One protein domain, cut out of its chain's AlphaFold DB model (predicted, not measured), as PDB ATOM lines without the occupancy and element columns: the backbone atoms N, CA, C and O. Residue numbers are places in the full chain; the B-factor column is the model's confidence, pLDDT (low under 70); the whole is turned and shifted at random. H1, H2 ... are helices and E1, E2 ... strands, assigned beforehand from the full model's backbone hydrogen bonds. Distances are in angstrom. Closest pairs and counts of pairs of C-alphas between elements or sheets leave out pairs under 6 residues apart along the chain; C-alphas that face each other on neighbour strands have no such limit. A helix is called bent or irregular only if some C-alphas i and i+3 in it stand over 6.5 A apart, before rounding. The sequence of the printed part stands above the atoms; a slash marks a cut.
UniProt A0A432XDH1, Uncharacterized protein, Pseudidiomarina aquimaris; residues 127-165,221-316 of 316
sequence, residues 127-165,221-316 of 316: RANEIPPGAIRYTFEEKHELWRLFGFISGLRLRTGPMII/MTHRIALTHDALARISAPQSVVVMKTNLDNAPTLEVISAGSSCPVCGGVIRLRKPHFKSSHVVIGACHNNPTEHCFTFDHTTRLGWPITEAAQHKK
ATOM      1  N   ARG A 127      48.309 -25.642   4.282       86.31
ATOM      2  CA  ARG A 127      48.011 -27.028   4.679       86.31
ATOM      3  C   ARG A 127      48.319 -27.220   6.163       86.31
ATOM      4  O   ARG A 127      49.198 -26.554   6.705       86.31
ATOM      5  N   ALA A 128      47.656 -28.171   6.825       83.94
ATOM      6  CA  ALA A 128      47.908 -28.450   8.244       83.94
ATOM      7  C   ALA A 128      49.396 -28.739   8.547       83.94
ATOM      8  O   ALA A 128      49.907 -28.339   9.591       83.94
ATOM      9  N   ASN A 129      50.106 -29.363   7.601       83.94
ATOM     10  CA  ASN A 129      51.526 -29.711   7.722       83.94
ATOM     11  C   ASN A 129      52.485 -28.544   7.419       83.94
ATOM     12  O   ASN A 129      53.678 -28.650   7.685       83.94
ATOM     13  N   GLU A 130      51.985 -27.443   6.855       86.62
ATOM     14  CA  GLU A 130      52.771 -26.258   6.482       86.62
ATOM     15  C   GLU A 130      52.705 -25.154   7.543       86.62
ATOM     16  O   GLU A 130      53.343 -24.110   7.402       86.62
ATOM     17  N   ILE A 131      51.930 -25.360   8.613       87.12
ATOM     18  CA  ILE A 131      51.785 -24.382   9.689       87.12
ATOM     19  C   ILE A 131      53.131 -24.260  10.424       87.12
ATOM     20  O   ILE A 131      53.623 -25.253  10.966       87.12
ATOM     21  N   PRO A 132      53.734 -23.055  10.487       89.12
ATOM     22  CA  PRO A 132      54.979 -22.852  11.215       89.12
ATOM     23  C   PRO A 132      54.852 -23.263  12.689       89.12
ATOM     24  O   PRO A 132      53.795 -23.062  13.297       89.12
ATOM     25  N   PRO A 133      55.919 -23.788  13.315       85.94
ATOM     26  CA  PRO A 133      55.868 -24.214  14.706       85.94
ATOM     27  C   PRO A 133      55.489 -23.043  15.621       85.94
ATOM     28  O   PRO A 133      56.126 -21.990  15.608       85.94
ATOM     29  N   GLY A 134      54.446 -23.247  16.426       85.88
ATOM     30  CA  GLY A 134      53.891 -22.238  17.331       85.88
ATOM     31  C   GLY A 134      52.823 -21.337  16.707       85.88
ATOM     32  O   GLY A 134      52.145 -20.633  17.451       85.88
ATOM     33  N   ALA A 135      52.623 -21.369  15.388       90.88
ATOM     34  CA  ALA A 135      51.501 -20.688  14.757       90.88
ATOM     35  C   ALA A 135      50.212 -21.520  14.872       90.88
ATOM     36  O   ALA A 135      50.234 -22.749  14.953       90.88
ATOM     37  N   ILE A 136      49.074 -20.833  14.859       92.00
ATOM     38  CA  ILE A 136      47.746 -21.432  14.721       92.00
ATOM     39  C   ILE A 136      47.163 -21.066  13.361       92.00
ATOM     40  O   ILE A 136      47.413 -19.973  12.852       92.00
ATOM     41  N   ARG A 137      46.348 -21.954  12.790       92.12
ATOM     42  CA  ARG A 137      45.557 -21.658  11.592       92.12
ATOM     43  C   ARG A 137      44.131 -21.298  11.988       92.12
ATOM     44  O   ARG A 137      43.519 -21.987  12.805       92.12
ATOM     45  N   TYR A 138      43.617 -20.214  11.425       89.94
ATOM     46  CA  TYR A 138      42.226 -19.815  11.562       89.94
ATOM     47  C   TYR A 138      41.388 -20.413  10.439       89.94
ATOM     48  O   TYR A 138      41.691 -20.240   9.260       89.94
ATOM     49  N   THR A 139      40.284 -21.034  10.828       86.50
ATOM     50  CA  THR A 139      39.226 -21.491   9.933       86.50
ATOM     51  C   THR A 139      38.133 -20.431   9.902       86.50
ATOM     52  O   THR A 139      37.667 -19.976  10.953       86.50
ATOM     53  N   PHE A 140      37.703 -20.025   8.709       85.19
ATOM     54  CA  PHE A 140      36.542 -19.149   8.565       85.19
ATOM     55  C   PHE A 140      35.276 -20.001   8.653       85.19
ATOM     56  O   PHE A 140      35.009 -20.815   7.773       85.19
ATOM     57  N   GLU A 141      34.552 -19.877   9.769       69.75
ATOM     58  CA  GLU A 141      33.461 -20.797  10.115       69.75
ATOM     59  C   GLU A 141      32.170 -20.460   9.361       69.75
ATOM     60  O   GLU A 141      31.533 -21.363   8.825       69.75
ATOM     61  N   GLU A 142      31.801 -19.177   9.294       68.50
ATOM     62  CA  GLU A 142      30.626 -18.686   8.566       68.50
ATOM     63  C   GLU A 142      30.876 -17.267   8.019       68.50
ATOM     64  O   GLU A 142      31.308 -16.364   8.753       68.50
ATOM     65  N   LYS A 143      30.545 -17.046   6.739       64.69
ATOM     66  CA  LYS A 143      30.307 -15.696   6.204       64.69
ATOM     67  C   LYS A 143      28.932 -15.244   6.687       64.69
ATOM     68  O   LYS A 143      27.909 -15.706   6.186       64.69
ATOM     69  N   HIS A 144      28.898 -14.378   7.693       64.56
ATOM     70  CA  HIS A 144      27.635 -13.869   8.209       64.56
ATOM     71  C   HIS A 144      27.148 -12.693   7.368       64.56
ATOM     72  O   HIS A 144      27.868 -11.716   7.159       64.56
ATOM     73  N   GLU A 145      25.881 -12.738   6.968       57.44
ATOM     74  CA  GLU A 145      25.172 -11.521   6.595       57.44
ATOM     75  C   GLU A 145      24.947 -10.683   7.861       57.44
ATOM     76  O   GLU A 145      24.485 -11.187   8.892       57.44
ATOM     77  N   LEU A 146      25.301  -9.397   7.800       62.72
ATOM     78  CA  LEU A 146      25.021  -8.446   8.877       62.72
ATOM     79  C   LEU A 146      23.513  -8.381   9.161       62.72
ATOM     80  O   LEU A 146      22.685  -8.774   8.335       62.72
ATOM     81  N   TRP A 147      23.131  -7.836  10.325       60.75
ATOM     82  CA  TRP A 147      21.722  -7.546  10.614       60.75
ATOM     83  C   TRP A 147      21.064  -6.839   9.419       60.75
ATOM     84  O   TRP A 147      21.691  -5.987   8.799       60.75
ATOM     85  N   ARG A 148      19.809  -7.186   9.092       59.47
ATOM     86  CA  ARG A 148      19.114  -6.821   7.836       59.47
ATOM     87  C   ARG A 148      19.220  -5.337   7.457       59.47
ATOM     88  O   ARG A 148      19.230  -5.015   6.276       59.47
ATOM     89  N   LEU A 149      19.319  -4.450   8.448       56.34
ATOM     90  CA  LEU A 149      19.471  -3.007   8.252       56.34
ATOM     91  C   LEU A 149      20.850  -2.598   7.694       56.34
ATOM     92  O   LEU A 149      20.970  -1.558   7.063       56.34
ATOM     93  N   PHE A 150      21.872  -3.428   7.898       62.28
ATOM     94  CA  PHE A 150      23.266  -3.235   7.492       62.28
ATOM     95  C   PHE A 150      23.756  -4.270   6.468       62.28
ATOM     96  O   PHE A 150      24.914  -4.217   6.062       62.28
ATOM     97  N   GLY A 151      22.893  -5.183   6.005       60.81
ATOM     98  CA  GLY A 151      23.235  -6.171   4.972       60.81
ATOM     99  C   GLY A 151      23.694  -5.548   3.646       60.81
ATOM    100  O   GLY A 151      24.403  -6.184   2.879       60.81
ATOM    101  N   PHE A 152      23.376  -4.271   3.399       63.19
ATOM    102  CA  PHE A 152      23.887  -3.528   2.242       63.19
ATOM    103  C   PHE A 152      25.403  -3.259   2.306       63.19
ATOM    104  O   PHE A 152      26.006  -2.933   1.286       63.19
ATOM    105  N   ILE A 153      26.016  -3.351   3.493       64.12
ATOM    106  CA  ILE A 153      27.454  -3.129   3.690       64.12
ATOM    107  C   ILE A 153      28.244  -4.386   3.305       64.12
ATOM    108  O   ILE A 153      29.325  -4.277   2.727       64.12
ATOM    109  N   SER A 154      27.711  -5.581   3.587       61.38
ATOM    110  CA  SER A 154      28.329  -6.841   3.162       61.38
ATOM    111  C   SER A 154      28.242  -6.986   1.645       61.38
ATOM    112  O   SER A 154      27.155  -6.951   1.076       61.38
ATOM    113  N   GLY A 155      29.390  -7.126   0.982       63.69
ATOM    114  CA  GLY A 155      29.474  -7.185  -0.478       63.69
ATOM    115  C   GLY A 155      29.448  -5.817  -1.165       63.69
ATOM    116  O   GLY A 155      29.450  -5.760  -2.398       63.69
ATOM    117  N   LEU A 156      29.469  -4.710  -0.406       68.12
ATOM    118  CA  LEU A 156      29.580  -3.375  -0.984       68.12
ATOM    119  C   LEU A 156      30.907  -3.271  -1.742       68.12
ATOM    120  O   LEU A 156      31.989  -3.273  -1.152       68.12
ATOM    121  N   ARG A 157      30.814  -3.176  -3.069       67.88
ATOM    122  CA  ARG A 157      31.952  -2.860  -3.930       67.88
ATOM    123  C   ARG A 157      32.242  -1.376  -3.796       67.88
ATOM    124  O   ARG A 157      31.442  -0.545  -4.232       67.88
ATOM    125  N   LEU A 158      33.393  -1.044  -3.224       67.06
ATOM    126  CA  LEU A 158      33.867   0.331  -3.087       67.06
ATOM    127  C   LEU A 158      34.315   0.860  -4.455       67.06
ATOM    128  O   LEU A 158      35.501   0.965  -4.759       67.06
ATOM    129  N   ARG A 159      33.345   1.154  -5.325       72.69
ATOM    130  CA  ARG A 159      33.606   1.776  -6.622       72.69
ATOM    131  C   ARG A 159      34.078   3.214  -6.390       72.69
ATOM    132  O   ARG A 159      33.541   3.929  -5.546       72.69
ATOM    133  N   THR A 160      35.051   3.649  -7.181       71.56
ATOM    134  CA  THR A 160      35.677   4.977  -7.083       71.56
ATOM    135  C   THR A 160      34.667   6.122  -7.165       71.56
ATOM    136  O   THR A 160      34.761   7.062  -6.387       71.56
ATOM    137  N   GLY A 161      33.654   6.032  -8.034       76.19
ATOM    138  CA  GLY A 161      32.637   7.084  -8.200       76.19
ATOM    139  C   GLY A 161      31.844   7.403  -6.921       76.19
ATOM    140  O   GLY A 161      31.939   8.524  -6.423       76.19
ATOM    141  N   PRO A 162      31.098   6.440  -6.345       75.75
ATOM    142  CA  PRO A 162      30.388   6.632  -5.079       75.75
ATOM    143  C   PRO A 162      31.290   7.096  -3.930       75.75
ATOM    144  O   PRO A 162      30.863   7.917  -3.126       75.75
ATOM    145  N   MET A 163      32.540   6.621  -3.874       74.94
ATOM    146  CA  MET A 163      33.515   7.047  -2.862       74.94
ATOM    147  C   MET A 163      33.915   8.518  -3.015       74.94
ATOM    148  O   MET A 163      34.003   9.227  -2.017       74.94
ATOM    149  N   ILE A 164      34.107   8.998  -4.248       77.75
ATOM    150  CA  ILE A 164      34.385  10.415  -4.521       77.75
ATOM    151  C   ILE A 164      33.187  11.275  -4.116       77.75
ATOM    152  O   ILE A 164      33.364  12.277  -3.429       77.75
ATOM    153  N   ILE A 165      31.966  10.865  -4.476       81.50
ATOM    154  CA  ILE A 165      30.742  11.585  -4.095       81.50
ATOM    155  C   ILE A 165      30.606  11.628  -2.569       81.50
ATOM    156  O   ILE A 165      30.393  12.699  -2.009       81.50
ATOM    157  N   MET A 221      40.107   2.289   7.857       69.25
ATOM    158  CA  MET A 221      40.655   2.446   6.506       69.25
ATOM    159  C   MET A 221      42.142   2.070   6.441       69.25
ATOM    160  O   MET A 221      42.560   1.421   5.484       69.25
ATOM    161  N   THR A 222      42.935   2.411   7.464       70.12
ATOM    162  CA  THR A 222      44.360   2.051   7.532       70.12
ATOM    163  C   THR A 222      44.567   0.559   7.785       70.12
ATOM    164  O   THR A 222      45.333  -0.086   7.073       70.12
ATOM    165  N   HIS A 223      43.894  -0.009   8.791       66.56
ATOM    166  CA  HIS A 223      44.121  -1.397   9.202       66.56
ATOM    167  C   HIS A 223      43.318  -2.421   8.392       66.56
ATOM    168  O   HIS A 223      43.572  -3.613   8.535       66.56
ATOM    169  N   ARG A 224      42.356  -1.984   7.560       71.12
ATOM    170  CA  ARG A 224      41.481  -2.815   6.699       71.12
ATOM    171  C   ARG A 224      40.675  -3.898   7.429       71.12
ATOM    172  O   ARG A 224      40.041  -4.741   6.795       71.12
ATOM    173  N   ILE A 225      40.697  -3.871   8.759       72.50
ATOM    174  CA  ILE A 225      40.085  -4.845   9.652       72.50
ATOM    175  C   ILE A 225      39.482  -4.068  10.821       72.50
ATOM    176  O   ILE A 225      40.174  -3.298  11.492       72.50
ATOM    177  N   ALA A 226      38.204  -4.294  11.108       70.56
ATOM    178  CA  ALA A 226      37.593  -3.869  12.362       70.56
ATOM    179  C   ALA A 226      36.695  -4.965  12.917       70.56
ATOM    180  O   ALA A 226      35.952  -5.615  12.183       70.56
ATOM    181  N   LEU A 227      36.716  -5.124  14.240       70.19
ATOM    182  CA  LEU A 227      35.675  -5.874  14.932       70.19
ATOM    183  C   LEU A 227      34.325  -5.227  14.634       70.19
ATOM    184  O   LEU A 227      34.166  -4.014  14.812       70.19
ATOM    185  N   THR A 228      33.346  -6.028  14.208       63.38
ATOM    186  CA  THR A 228      31.965  -5.547  14.179       63.38
ATOM    187  C   THR A 228      31.585  -5.192  15.609       63.38
ATOM    188  O   THR A 228      31.730  -6.026  16.501       63.38
ATOM    189  N   HIS A 229      31.130  -3.960  15.846       61.03
ATOM    190  CA  HIS A 229      30.600  -3.582  17.154       61.03
ATOM    191  C   HIS A 229      29.494  -4.572  17.546       61.03
ATOM    192  O   HIS A 229      28.712  -4.964  16.682       61.03
ATOM    193  N   ASP A 230      29.366  -4.913  18.830       52.47
ATOM    194  CA  ASP A 230      28.349  -5.862  19.322       52.47
ATOM    195  C   ASP A 230      26.901  -5.465  18.948       52.47
ATOM    196  O   ASP A 230      26.001  -6.292  18.998       52.47
ATOM    197  N   ALA A 231      26.671  -4.214  18.521       44.56
ATOM    198  CA  ALA A 231      25.385  -3.723  18.025       44.56
ATOM    199  C   ALA A 231      25.067  -4.174  16.582       44.56
ATOM    200  O   ALA A 231      23.909  -4.169  16.174       44.56
ATOM    201  N   LEU A 232      26.092  -4.529  15.800       51.06
ATOM    202  CA  LEU A 232      25.985  -5.031  14.425       51.06
ATOM    203  C   LEU A 232      25.980  -6.562  14.370       51.06
ATOM    204  O   LEU A 232      25.464  -7.143  13.413       51.06
ATOM    205  N   ALA A 233      26.556  -7.209  15.385       50.69
ATOM    206  CA  ALA A 233      26.531  -8.653  15.537       50.69
ATOM    207  C   ALA A 233      25.183  -9.099  16.120       50.69
ATOM    208  O   ALA A 233      24.599  -8.451  16.987       50.69
ATOM    209  N   ARG A 234      24.667 -10.241  15.655       50.50
ATOM    210  CA  ARG A 234      23.520 -10.880  16.309       50.50
ATOM    211  C   ARG A 234      23.946 -11.245  17.734       50.50
ATOM    212  O   ARG A 234      25.011 -11.823  17.899       50.50
ATOM    213  N   ILE A 235      23.105 -10.977  18.735       44.66
ATOM    214  CA  ILE A 235      23.388 -11.230  20.169       44.66
ATOM    215  C   ILE A 235      23.857 -12.679  20.447       44.66
ATOM    216  O   ILE A 235      24.554 -12.929  21.423       44.66
ATOM    217  N   SER A 236      23.513 -13.634  19.576       46.75
ATOM    218  CA  SER A 236      23.906 -15.046  19.668       46.75
ATOM    219  C   SER A 236      24.945 -15.514  18.633       46.75
ATOM    220  O   SER A 236      25.244 -16.707  18.589       46.75
ATOM    221  N   ALA A 237      25.467 -14.630  17.779       57.81
ATOM    222  CA  ALA A 237      26.451 -14.988  16.757       57.81
ATOM    223  C   ALA A 237      27.889 -14.899  17.307       57.81
ATOM    224  O   ALA A 237      28.166 -14.067  18.175       57.81
ATOM    225  N   PRO A 238      28.822 -15.740  16.821       61.66
ATOM    226  CA  PRO A 238      30.237 -15.586  17.138       61.66
ATOM    227  C   PRO A 238      30.735 -14.194  16.717       61.66
ATOM    228  O   PRO A 238      30.262 -13.606  15.741       61.66
ATOM    229  N   GLN A 239      31.693 -13.652  17.478       68.38
ATOM    230  CA  GLN A 239      32.258 -12.330  17.206       68.38
ATOM    231  C   GLN A 239      32.826 -12.292  15.786       68.38
ATOM    232  O   GLN A 239      33.724 -13.056  15.434       68.38
ATOM    233  N   SER A 240      32.235 -11.418  14.976       70.88
ATOM    234  CA  SER A 240      32.544 -11.268  13.563       70.88
ATOM    235  C   SER A 240      33.471 -10.076  13.348       70.88
ATOM    236  O   SER A 240      33.592  -9.168  14.177       70.88
ATOM    237  N   VAL A 241      34.167 -10.084  12.222       72.06
ATOM    238  CA  VAL A 241      35.112  -9.041  11.844       72.06
ATOM    239  C   VAL A 241      34.797  -8.604  10.427       72.06
ATOM    240  O   VAL A 241      34.569  -9.433   9.548       72.06
ATOM    241  N   VAL A 242      34.765  -7.289  10.218       71.62
ATOM    242  CA  VAL A 242      34.681  -6.703   8.884       71.62
ATOM    243  C   VAL A 242      36.090  -6.643   8.323       71.62
ATOM    244  O   VAL A 242      36.974  -6.026   8.922       71.62
ATOM    245  N   VAL A 243      36.279  -7.271   7.174       71.19
ATOM    246  CA  VAL A 243      37.538  -7.320   6.444       71.19
ATOM    247  C   VAL A 243      37.333  -6.685   5.081       71.19
ATOM    248  O   VAL A 243      36.360  -6.974   4.386       71.19
ATOM    249  N   MET A 244      38.258  -5.815   4.690       70.25
ATOM    250  CA  MET A 244      38.301  -5.266   3.342       70.25
ATOM    251  C   MET A 244      39.241  -6.110   2.480       70.25
ATOM    252  O   MET A 244      40.459  -6.027   2.637       70.25
ATOM    253  N   LYS A 245      38.687  -6.892   1.549       71.12
ATOM    254  CA  LYS A 245      39.484  -7.619   0.557       71.12
ATOM    255  C   LYS A 245      39.656  -6.786  -0.701       71.12
ATOM    256  O   LYS A 245      38.688  -6.336  -1.308       71.12
ATOM    257  N   THR A 246      40.903  -6.607  -1.110       64.19
ATOM    258  CA  THR A 246      41.271  -6.077  -2.424       64.19
ATOM    259  C   THR A 246      41.499  -7.253  -3.365       64.19
ATOM    260  O   THR A 246      42.482  -7.969  -3.200       64.19
ATOM    261  N   ASN A 247      40.607  -7.460  -4.335       61.19
ATOM    262  CA  ASN A 247      40.872  -8.371  -5.450       61.19
ATOM    263  C   ASN A 247      41.679  -7.616  -6.512       61.19
ATOM    264  O   ASN A 247      41.335  -6.480  -6.828       61.19
ATOM    265  N   LEU A 248      42.729  -8.239  -7.056       52.28
ATOM    266  CA  LEU A 248      43.663  -7.618  -8.013       52.28
ATOM    267  C   LEU A 248      42.962  -6.965  -9.224       52.28
ATOM    268  O   LEU A 248      43.430  -5.935  -9.697       52.28
ATOM    269  N   ASP A 249      41.796  -7.483  -9.627       56.66
ATOM    270  CA  ASP A 249      41.018  -6.986 -10.774       56.66
ATOM    271  C   ASP A 249      39.688  -6.295 -10.405       56.66
ATOM    272  O   ASP A 249      38.925  -5.899 -11.286       56.66
ATOM    273  N   ASN A 250      39.353  -6.155  -9.115       59.19
ATOM    274  CA  ASN A 250      38.041  -5.660  -8.683       59.19
ATOM    275  C   ASN A 250      38.125  -4.629  -7.553       59.19
ATOM    276  O   ASN A 250      39.024  -4.639  -6.717       59.19
ATOM    277  N   ALA A 251      37.119  -3.749  -7.496       64.56
ATOM    278  CA  ALA A 251      36.949  -2.807  -6.393       64.56
ATOM    279  C   ALA A 251      36.959  -3.540  -5.035       64.56
ATOM    280  O   ALA A 251      36.376  -4.628  -4.950       64.56
ATOM    281  N   PRO A 252      37.565  -2.958  -3.980       70.31
ATOM    282  CA  PRO A 252      37.633  -3.616  -2.689       70.31
ATOM    283  C   PRO A 252      36.232  -3.921  -2.162       70.31
ATOM    284  O   PRO A 252      35.328  -3.080  -2.233       70.31
ATOM    285  N   THR A 253      36.058  -5.140  -1.659       72.88
ATOM    286  CA  THR A 253      34.802  -5.629  -1.094       72.88
ATOM    287  C   THR A 253      34.912  -5.719   0.416       72.88
ATOM    288  O   THR A 253      35.915  -6.177   0.965       72.88
ATOM    289  N   LEU A 254      33.860  -5.268   1.094       72.44
ATOM    290  CA  LEU A 254      33.703  -5.466   2.529       72.44
ATOM    291  C   LEU A 254      33.040  -6.820   2.777       72.44
ATOM    292  O   LEU A 254      31.913  -7.061   2.342       72.44
ATOM    293  N   GLU A 255      33.738  -7.696   3.487       74.38
ATOM    294  CA  GLU A 255      33.245  -9.007   3.899       74.38
ATOM    295  C   GLU A 255      33.150  -9.067   5.417       74.38
ATOM    296  O   GLU A 255      34.001  -8.534   6.128       74.38
ATOM    297  N   VAL A 256      32.109  -9.726   5.921       75.06
ATOM    298  CA  VAL A 256      31.957  -9.982   7.353       75.06
ATOM    299  C   VAL A 256      32.196 -11.455   7.598       75.06
ATOM    300  O   VAL A 256      31.438 -12.310   7.145       75.06
ATOM    301  N   ILE A 257      33.296 -11.739   8.287       77.62
ATOM    302  CA  ILE A 257      33.766 -13.098   8.523       77.62
ATOM    303  C   ILE A 257      33.757 -13.407  10.014       77.62
ATOM    304  O   ILE A 257      34.092 -12.563  10.848       77.62
ATOM    305  N   SER A 258      33.399 -14.641  10.346       82.19
ATOM    306  CA  SER A 258      33.722 -15.238  11.636       82.19
ATOM    307  C   SER A 258      34.923 -16.160  11.450       82.19
ATOM    308  O   SER A 258      34.979 -16.935  10.494       82.19
ATOM    309  N   ALA A 259      35.906 -16.060  12.343       85.44
ATOM    310  CA  ALA A 259      37.050 -16.964  12.348       85.44
ATOM    311  C   ALA A 259      37.180 -17.648  13.706       85.44
ATOM    312  O   ALA A 259      37.006 -17.018  14.756       85.44
ATOM    313  N   GLY A 260      37.517 -18.930  13.661       87.81
ATOM    314  CA  GLY A 260      37.775 -19.758  14.827       87.81
ATOM    315  C   GLY A 260      39.065 -20.548  14.666       87.81
ATOM    316  O   GLY A 260      39.574 -20.722  13.563       87.81
ATOM    317  N   SER A 261      39.613 -21.020  15.778       90.38
ATOM    318  CA  SER A 261      40.714 -21.987  15.780       90.38
ATOM    319  C   SER A 261      40.655 -22.848  17.043       90.38
ATOM    320  O   SER A 261      39.923 -22.530  17.984       90.38
ATOM    321  N   SER A 262      41.415 -23.938  17.079       89.75
ATOM    322  CA  SER A 262      41.603 -24.741  18.287       89.75
ATOM    323  C   SER A 262      42.836 -24.255  19.043       89.75
ATOM    324  O   SER A 262      43.893 -24.037  18.456       89.75
ATOM    325  N   CYS A 263      42.715 -24.070  20.354       90.69
ATOM    326  CA  CYS A 263      43.825 -23.623  21.178       90.69
ATOM    327  C   CYS A 263      44.844 -24.753  21.374       90.69
ATOM    328  O   CYS A 263      44.493 -25.768  21.978       90.69
ATOM    329  N   PRO A 264      46.118 -24.571  20.977       90.38
ATOM    330  CA  PRO A 264      47.143 -25.605  21.145       90.38
ATOM    331  C   PRO A 264      47.481 -25.867  22.623       90.38
ATOM    332  O   PRO A 264      47.959 -26.943  22.980       90.38
ATOM    333  N   VAL A 265      47.195 -24.907  23.510       89.62
ATOM    334  CA  VAL A 265      47.524 -25.014  24.936       89.62
ATOM    335  C   VAL A 265      46.529 -25.915  25.676       89.62
ATOM    336  O   VAL A 265      46.939 -26.877  26.330       89.62
ATOM    337  N   CYS A 266      45.225 -25.640  25.546       89.88
ATOM    338  CA  CYS A 266      44.168 -26.295  26.333       89.88
ATOM    339  C   CYS A 266      43.063 -26.983  25.511       89.88
ATOM    340  O   CYS A 266      42.115 -27.495  26.099       89.88
ATOM    341  N   GLY A 267      43.129 -26.959  24.177       88.31
ATOM    342  CA  GLY A 267      42.092 -27.519  23.299       88.31
ATOM    343  C   GLY A 267      40.776 -26.728  23.265       88.31
ATOM    344  O   GLY A 267      39.815 -27.161  22.636       88.31
ATOM    345  N   GLY A 268      40.705 -25.577  23.944       88.44
ATOM    346  CA  GLY A 268      39.544 -24.685  23.901       88.44
ATOM    347  C   GLY A 268      39.406 -23.953  22.563       88.44
ATOM    348  O   GLY A 268      40.367 -23.825  21.812       88.44
ATOM    349  N   VAL A 269      38.225 -23.409  22.274       89.56
ATOM    350  CA  VAL A 269      37.976 -22.667  21.025       89.56
ATOM    351  C   VAL A 269      38.553 -21.253  21.115       89.56
ATOM    352  O   VAL A 269      38.262 -20.520  22.060       89.56
ATOM    353  N   ILE A 270      39.345 -20.855  20.126       90.31
ATOM    354  CA  ILE A 270      39.831 -19.487  19.929       90.31
ATOM    355  C   ILE A 270      38.812 -18.725  19.090       90.31
ATOM    356  O   ILE A 270      38.372 -19.214  18.052       90.31
ATOM    357  N   ARG A 271      38.452 -17.520  19.534       89.44
ATOM    358  CA  ARG A 271      37.560 -16.605  18.809       89.44
ATOM    359  C   ARG A 271      38.181 -15.222  18.695       89.44
ATOM    360  O   ARG A 271      38.984 -14.829  19.540       89.44
ATOM    361  N   LEU A 272      37.779 -14.481  17.668       89.38
ATOM    362  CA  LEU A 272      38.240 -13.111  17.449       89.38
ATOM    363  C   LEU A 272      37.675 -12.167  18.512       89.38
ATOM    364  O   LEU A 272      36.472 -12.153  18.755       89.38
ATOM    365  N   ARG A 273      38.547 -11.375  19.141       85.44
ATOM    366  CA  ARG A 273      38.224 -10.419  20.206       85.44
ATOM    367  C   ARG A 273      39.030  -9.134  20.069       85.44
ATOM    368  O   ARG A 273      40.074  -9.084  19.415       85.44
ATOM    369  N   LYS A 274      38.566  -8.093  20.761       84.88
ATOM    370  CA  LYS A 274      39.381  -6.908  21.033       84.88
ATOM    371  C   LYS A 274      40.436  -7.253  22.092       84.88
ATOM    372  O   LYS A 274      40.077  -7.892  23.082       84.88
ATOM    373  N   PRO A 275      41.698  -6.823  21.942       82.75
ATOM    374  CA  PRO A 275      42.700  -7.033  22.979       82.75
ATOM    375  C   PRO A 275      42.316  -6.309  24.276       82.75
ATOM    376  O   PRO A 275      41.892  -5.152  24.259       82.75
ATOM    377  N   HIS A 276      42.497  -6.996  25.406       79.75
ATOM    378  CA  HIS A 276      42.326  -6.427  26.749       79.75
ATOM    379  C   HIS A 276      43.563  -5.653  27.237       79.75
ATOM    380  O   HIS A 276      43.494  -4.932  28.227       79.75
ATOM    381  N   PHE A 277      44.685  -5.780  26.532       80.38
ATOM    382  CA  PHE A 277      45.965  -5.142  26.828       80.38
ATOM    383  C   PHE A 277      46.366  -4.177  25.704       80.38
ATOM    384  O   PHE A 277      45.752  -4.144  24.635       80.38
ATOM    385  N   LYS A 278      47.410  -3.373  25.936       78.56
ATOM    386  CA  LYS A 278      47.991  -2.526  24.887       78.56
ATOM    387  C   LYS A 278      48.618  -3.422  23.817       78.56
ATOM    388  O   LYS A 278      49.682  -3.987  24.036       78.56
ATOM    389  N   SER A 279      47.944  -3.543  22.680       77.19
ATOM    390  CA  SER A 279      48.409  -4.278  21.505       77.19
ATOM    391  C   SER A 279      48.445  -3.345  20.301       77.19
ATOM    392  O   SER A 279      47.601  -2.454  20.178       77.19
ATOM    393  N   SER A 280      49.406  -3.560  19.406       79.00
ATOM    394  CA  SER A 280      49.421  -2.948  18.074       79.00
ATOM    395  C   SER A 280      48.309  -3.502  17.173       79.00
ATOM    396  O   SER A 280      47.924  -2.855  16.202       79.00
ATOM    397  N   HIS A 281      47.765  -4.680  17.499       80.25
ATOM    398  CA  HIS A 281      46.718  -5.337  16.725       80.25
ATOM    399  C   HIS A 281      45.325  -4.895  17.178       80.25
ATOM    400  O   HIS A 281      45.001  -4.928  18.363       80.25
ATOM    401  N   VAL A 282      44.468  -4.527  16.221       78.94
ATOM    402  CA  VAL A 282      43.070  -4.135  16.486       78.94
ATOM    403  C   VAL A 282      42.215  -5.342  16.888       78.94
ATOM    404  O   VAL A 282      41.300  -5.214  17.703       78.94
ATOM    405  N   VAL A 283      42.533  -6.510  16.324       86.44
ATOM    406  CA  VAL A 283      41.831  -7.780  16.518       86.44
ATOM    407  C   VAL A 283      42.850  -8.855  16.875       86.44
ATOM    408  O   VAL A 283      43.906  -8.938  16.248       86.44
ATOM    409  N   ILE A 284      42.527  -9.674  17.870       90.81
ATOM    410  CA  ILE A 284      43.318 -10.839  18.278       90.81
ATOM    411  C   ILE A 284      42.418 -12.073  18.355       90.81
ATOM    412  O   ILE A 284      41.213 -11.945  18.568       90.81
ATOM    413  N   GLY A 285      42.981 -13.269  18.225       91.19
ATOM    414  CA  GLY A 285      42.310 -14.495  18.646       91.19
ATOM    415  C   GLY A 285      42.553 -14.730  20.131       91.19
ATOM    416  O   GLY A 285      43.698 -14.751  20.572       91.19
ATOM    417  N   ALA A 286      41.496 -14.922  20.911       91.00
ATOM    418  CA  ALA A 286      41.595 -15.268  22.325       91.00
ATOM    419  C   ALA A 286      40.880 -16.593  22.599       91.00
ATOM    420  O   ALA A 286      39.767 -16.823  22.110       91.00
ATOM    421  N   CYS A 287      41.509 -17.469  23.384       92.00
ATOM    422  CA  CYS A 287      40.879 -18.712  23.819       92.00
ATOM    423  C   CYS A 287      39.660 -18.424  24.702       92.00
ATOM    424  O   CYS A 287      39.701 -17.563  25.577       92.00
ATOM    425  N   HIS A 288      38.583 -19.183  24.521       89.31
ATOM    426  CA  HIS A 288      37.397 -19.076  25.362       89.31
ATOM    427  C   HIS A 288      37.670 -19.451  26.826       89.31
ATOM    428  O   HIS A 288      37.136 -18.798  27.717       89.31
ATOM    429  N   ASN A 289      38.517 -20.460  27.059       89.25
ATOM    430  CA  ASN A 289      38.812 -20.961  28.403       89.25
ATOM    431  C   ASN A 289      39.716 -19.992  29.180       89.25
ATOM    432  O   ASN A 289      39.425 -19.691  30.329       89.25
ATOM    433  N   ASN A 290      40.765 -19.467  28.531       89.56
ATOM    434  CA  ASN A 290      41.740 -18.549  29.134       89.56
ATOM    435  C   ASN A 290      41.951 -17.313  28.235       89.56
ATOM    436  O   ASN A 290      42.958 -17.219  27.529       89.56
ATOM    437  N   PRO A 291      41.003 -16.359  28.210       88.00
ATOM    438  CA  PRO A 291      41.002 -15.262  27.238       88.00
ATOM    439  C   PRO A 291      42.084 -14.203  27.469       88.00
ATOM    440  O   PRO A 291      42.341 -13.406  26.572       88.00
ATOM    441  N   THR A 292      42.691 -14.162  28.655       88.00
ATOM    442  CA  THR A 292      43.771 -13.227  29.006       88.00
ATOM    443  C   THR A 292      45.158 -13.811  28.759       88.00
ATOM    444  O   THR A 292      46.082 -13.065  28.455       88.00
ATOM    445  N   GLU A 293      45.301 -15.131  28.865       89.81
ATOM    446  CA  GLU A 293      46.595 -15.824  28.820       89.81
ATOM    447  C   GLU A 293      46.859 -16.514  27.486       89.81
ATOM    448  O   GLU A 293      48.007 -16.691  27.108       89.81
ATOM    449  N   HIS A 294      45.817 -16.940  26.767       92.06
ATOM    450  CA  HIS A 294      45.963 -17.643  25.496       92.06
ATOM    451  C   HIS A 294      45.517 -16.720  24.360       92.06
ATOM    452  O   HIS A 294      44.405 -16.846  23.829       92.06
ATOM    453  N   CYS A 295      46.381 -15.763  24.023       92.12
ATOM    454  CA  CYS A 295      46.135 -14.768  22.981       92.12
ATOM    455  C   CYS A 295      47.054 -14.971  21.776       92.12
ATOM    456  O   CYS A 295      48.263 -15.150  21.935       92.12
ATOM    457  N   PHE A 296      46.485 -14.848  20.580       93.69
ATOM    458  CA  PHE A 296      47.155 -15.027  19.296       93.69
ATOM    459  C   PHE A 296      46.870 -13.840  18.372       93.69
ATOM    460  O   PHE A 296      45.792 -13.242  18.423       93.69
ATOM    461  N   THR A 297      47.818 -13.480  17.511       92.50
ATOM    462  CA  THR A 297      47.582 -12.496  16.451       92.50
ATOM    463  C   THR A 297      46.549 -13.037  15.469       92.50
ATOM    464  O   THR A 297      46.307 -14.243  15.403       92.50
ATOM    465  N   PHE A 298      45.891 -12.143  14.743       90.94
ATOM    466  CA  PHE A 298      44.951 -12.513  13.696       90.94
ATOM    467  C   PHE A 298      45.344 -11.819  12.401       90.94
ATOM    468  O   PHE A 298      45.325 -10.588  12.326       90.94
ATOM    469  N   ASP A 299      45.677 -12.616  11.392       88.12
ATOM    470  CA  ASP A 299      45.871 -12.155  10.028       88.12
ATOM    471  C   ASP A 299      44.863 -12.846   9.106       88.12
ATOM    472  O   ASP A 299      44.870 -14.062   8.931       88.12
ATOM    473  N   HIS A 300      43.972 -12.052   8.514       84.31
ATOM    474  CA  HIS A 300      42.943 -12.543   7.600       84.31
ATOM    475  C   HIS A 300      43.498 -12.945   6.226       84.31
ATOM    476  O   HIS A 300      42.806 -13.653   5.497       84.31
ATOM    477  N   THR A 301      44.693 -12.466   5.858       83.12
ATOM    478  CA  THR A 301      45.311 -12.742   4.553       83.12
ATOM    479  C   THR A 301      45.999 -14.097   4.589       83.12
ATOM    480  O   THR A 301      45.670 -14.969   3.796       83.12
ATOM    481  N   THR A 302      46.899 -14.303   5.554       86.50
ATOM    482  CA  THR A 302      47.607 -15.585   5.717       86.50
ATOM    483  C   THR A 302      46.777 -16.645   6.440       86.50
ATOM    484  O   THR A 302      47.121 -17.823   6.406       86.50
ATOM    485  N   ARG A 303      45.691 -16.242   7.119       88.69
ATOM    486  CA  ARG A 303      44.891 -17.082   8.028       88.69
ATOM    487  C   ARG A 303      45.710 -17.680   9.177       88.69
ATOM    488  O   ARG A 303      45.269 -18.644   9.801       88.69
ATOM    489  N   LEU A 304      46.875 -17.116   9.486       91.38
ATOM    490  CA  LEU A 304      47.741 -17.571  10.570       91.38
ATOM    491  C   LEU A 304      47.665 -16.633  11.779       91.38
ATOM    492  O   LEU A 304      47.377 -15.439  11.669       91.38
ATOM    493  N   GLY A 305      47.927 -17.194  12.954       91.88
ATOM    494  CA  GLY A 305      48.033 -16.469  14.211       91.88
ATOM    495  C   GLY A 305      49.259 -16.886  14.999       91.88
ATOM    496  O   GLY A 305      49.573 -18.067  15.087       91.88
ATOM    497  N   TRP A 306      49.929 -15.915  15.604       92.69
ATOM    498  CA  TRP A 306      51.131 -16.116  16.409       92.69
ATOM    499  C   TRP A 306      50.854 -15.804  17.877       92.69
ATOM    500  O   TRP A 306      50.112 -14.862  18.159       92.69
ATOM    501  N   PRO A 307      51.433 -16.546  18.829       92.50
ATOM    502  CA  PRO A 307      51.202 -16.330  20.249       92.50
ATOM    503  C   PRO A 307      51.728 -14.956  20.680       92.50
ATOM    504  O   PRO A 307      52.896 -14.627  20.485       92.50
ATOM    505  N   ILE A 308      50.854 -14.157  21.289       89.75
ATOM    506  CA  ILE A 308      51.174 -12.811  21.797       89.75
ATOM    507  C   ILE A 308      51.677 -12.871  23.245       89.75
ATOM    508  O   ILE A 308      52.414 -12.006  23.702       89.75
ATOM    509  N   THR A 309      51.232 -13.883  23.979       83.62
ATOM    510  CA  THR A 309      51.400 -14.025  25.430       83.62
ATOM    511  C   THR A 309      52.348 -15.180  25.714       83.62
ATOM    512  O   THR A 309      52.316 -16.180  24.999       83.62
ATOM    513  N   GLU A 310      53.177 -15.074  26.752       83.50
ATOM    514  CA  GLU A 310      54.146 -16.124  27.111       83.50
ATOM    515  C   GLU A 310      53.454 -17.471  27.374       83.50
ATOM    516  O   GLU A 310      53.885 -18.508  26.875       83.50
ATOM    517  N   ALA A 311      52.303 -17.457  28.053       81.19
ATOM    518  CA  ALA A 311      51.501 -18.658  28.290       81.19
ATOM    519  C   ALA A 311      51.020 -19.335  26.988       81.19
ATOM    520  O   ALA A 311      50.885 -20.556  26.943       81.19
ATOM    521  N   ALA A 312      50.822 -18.575  25.904       78.81
ATOM    522  CA  ALA A 312      50.495 -19.123  24.589       78.81
ATOM    523  C   ALA A 312      51.717 -19.705  23.847       78.81
ATOM    524  O   ALA A 312      51.537 -20.494  22.922       78.81
ATOM    525  N   GLN A 313      52.942 -19.329  24.234       80.81
ATOM    526  CA  GLN A 313      54.194 -19.825  23.646       80.81
ATOM    527  C   GLN A 313      54.643 -21.159  24.263       80.81
ATOM    528  O   GLN A 313      55.306 -21.962  23.605       80.81
ATOM    529  N   HIS A 314      54.276 -21.416  25.520       62.59
ATOM    530  CA  HIS A 314      54.715 -22.588  26.272       62.59
ATOM    531  C   HIS A 314      53.855 -23.832  26.004       62.59
ATOM    532  O   HIS A 314      53.058 -24.264  26.833       62.59
ATOM    533  N   LYS A 315      54.072 -24.452  24.841       53.38
ATOM    534  CA  LYS A 315      53.890 -25.898  24.645       53.38
ATOM    535  C   LYS A 315      54.692 -26.338  23.415       53.38
ATOM    536  O   LYS A 315      54.206 -26.268  22.290       53.38
ATOM    537  N   LYS A 316      55.951 -26.709  23.645       46.06
ATOM    538  CA  LYS A 316      56.690 -27.605  22.752       46.06
ATOM    539  C   LYS A 316      56.539 -29.016  23.292       46.06
ATOM    540  O   LYS A 316      56.656 -29.151  24.530       46.06
TER     541      LYS A 316
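This is residues 127 to 165 and 221 to 316 of the 316 residues of an uncharacterized protein of Pseudidiomarina aquimaris (UniProt A0A432XDH1). With little regular structure, the domain is a strongly twisted antiparallel sheet strung along long, bent E4, with E2 and E3 towards one end and E5 to E7 towards the other. The printed part has 135 residues, 51 in named elements, mostly strand: E1, H1, E2 to E7, H2. It is compact, with radius of gyration of the C-alphas 15.9 A, and elongated, 53 by 33 by 28 A.

E1, residues 139-143, begins at C-alpha (39.226, -21.491, 9.933). H1 is 160-165, E2 225-227, E3 240-247, E5 269-273, E6 284-287, E7 295-297. E4, 250-262, 33.2 A long, bends by 60 degrees at residue 254. H2, 310-313, ends at C-alpha (54.194, -19.825, 23.646).

E2 to E7 form a meander, each the antiparallel neighbour of the one before. E1 lies on one side of E4, E3 and E5 on the other side. N 139 and O 260, N 243 and O 255, N 270 and O 261 are within hydrogen-bond range, each 2.8 A. H1, every O i to N i+4 pair within range, is not on the sheet; H2 only grazes it.

Residues 166-220 are cut out; C-alphas 165 and 221 are 17.2 A apart. Links E1 to H1, E2 to E3 and E7 to H2 are long; 41 printed residues have pLDDT under 70.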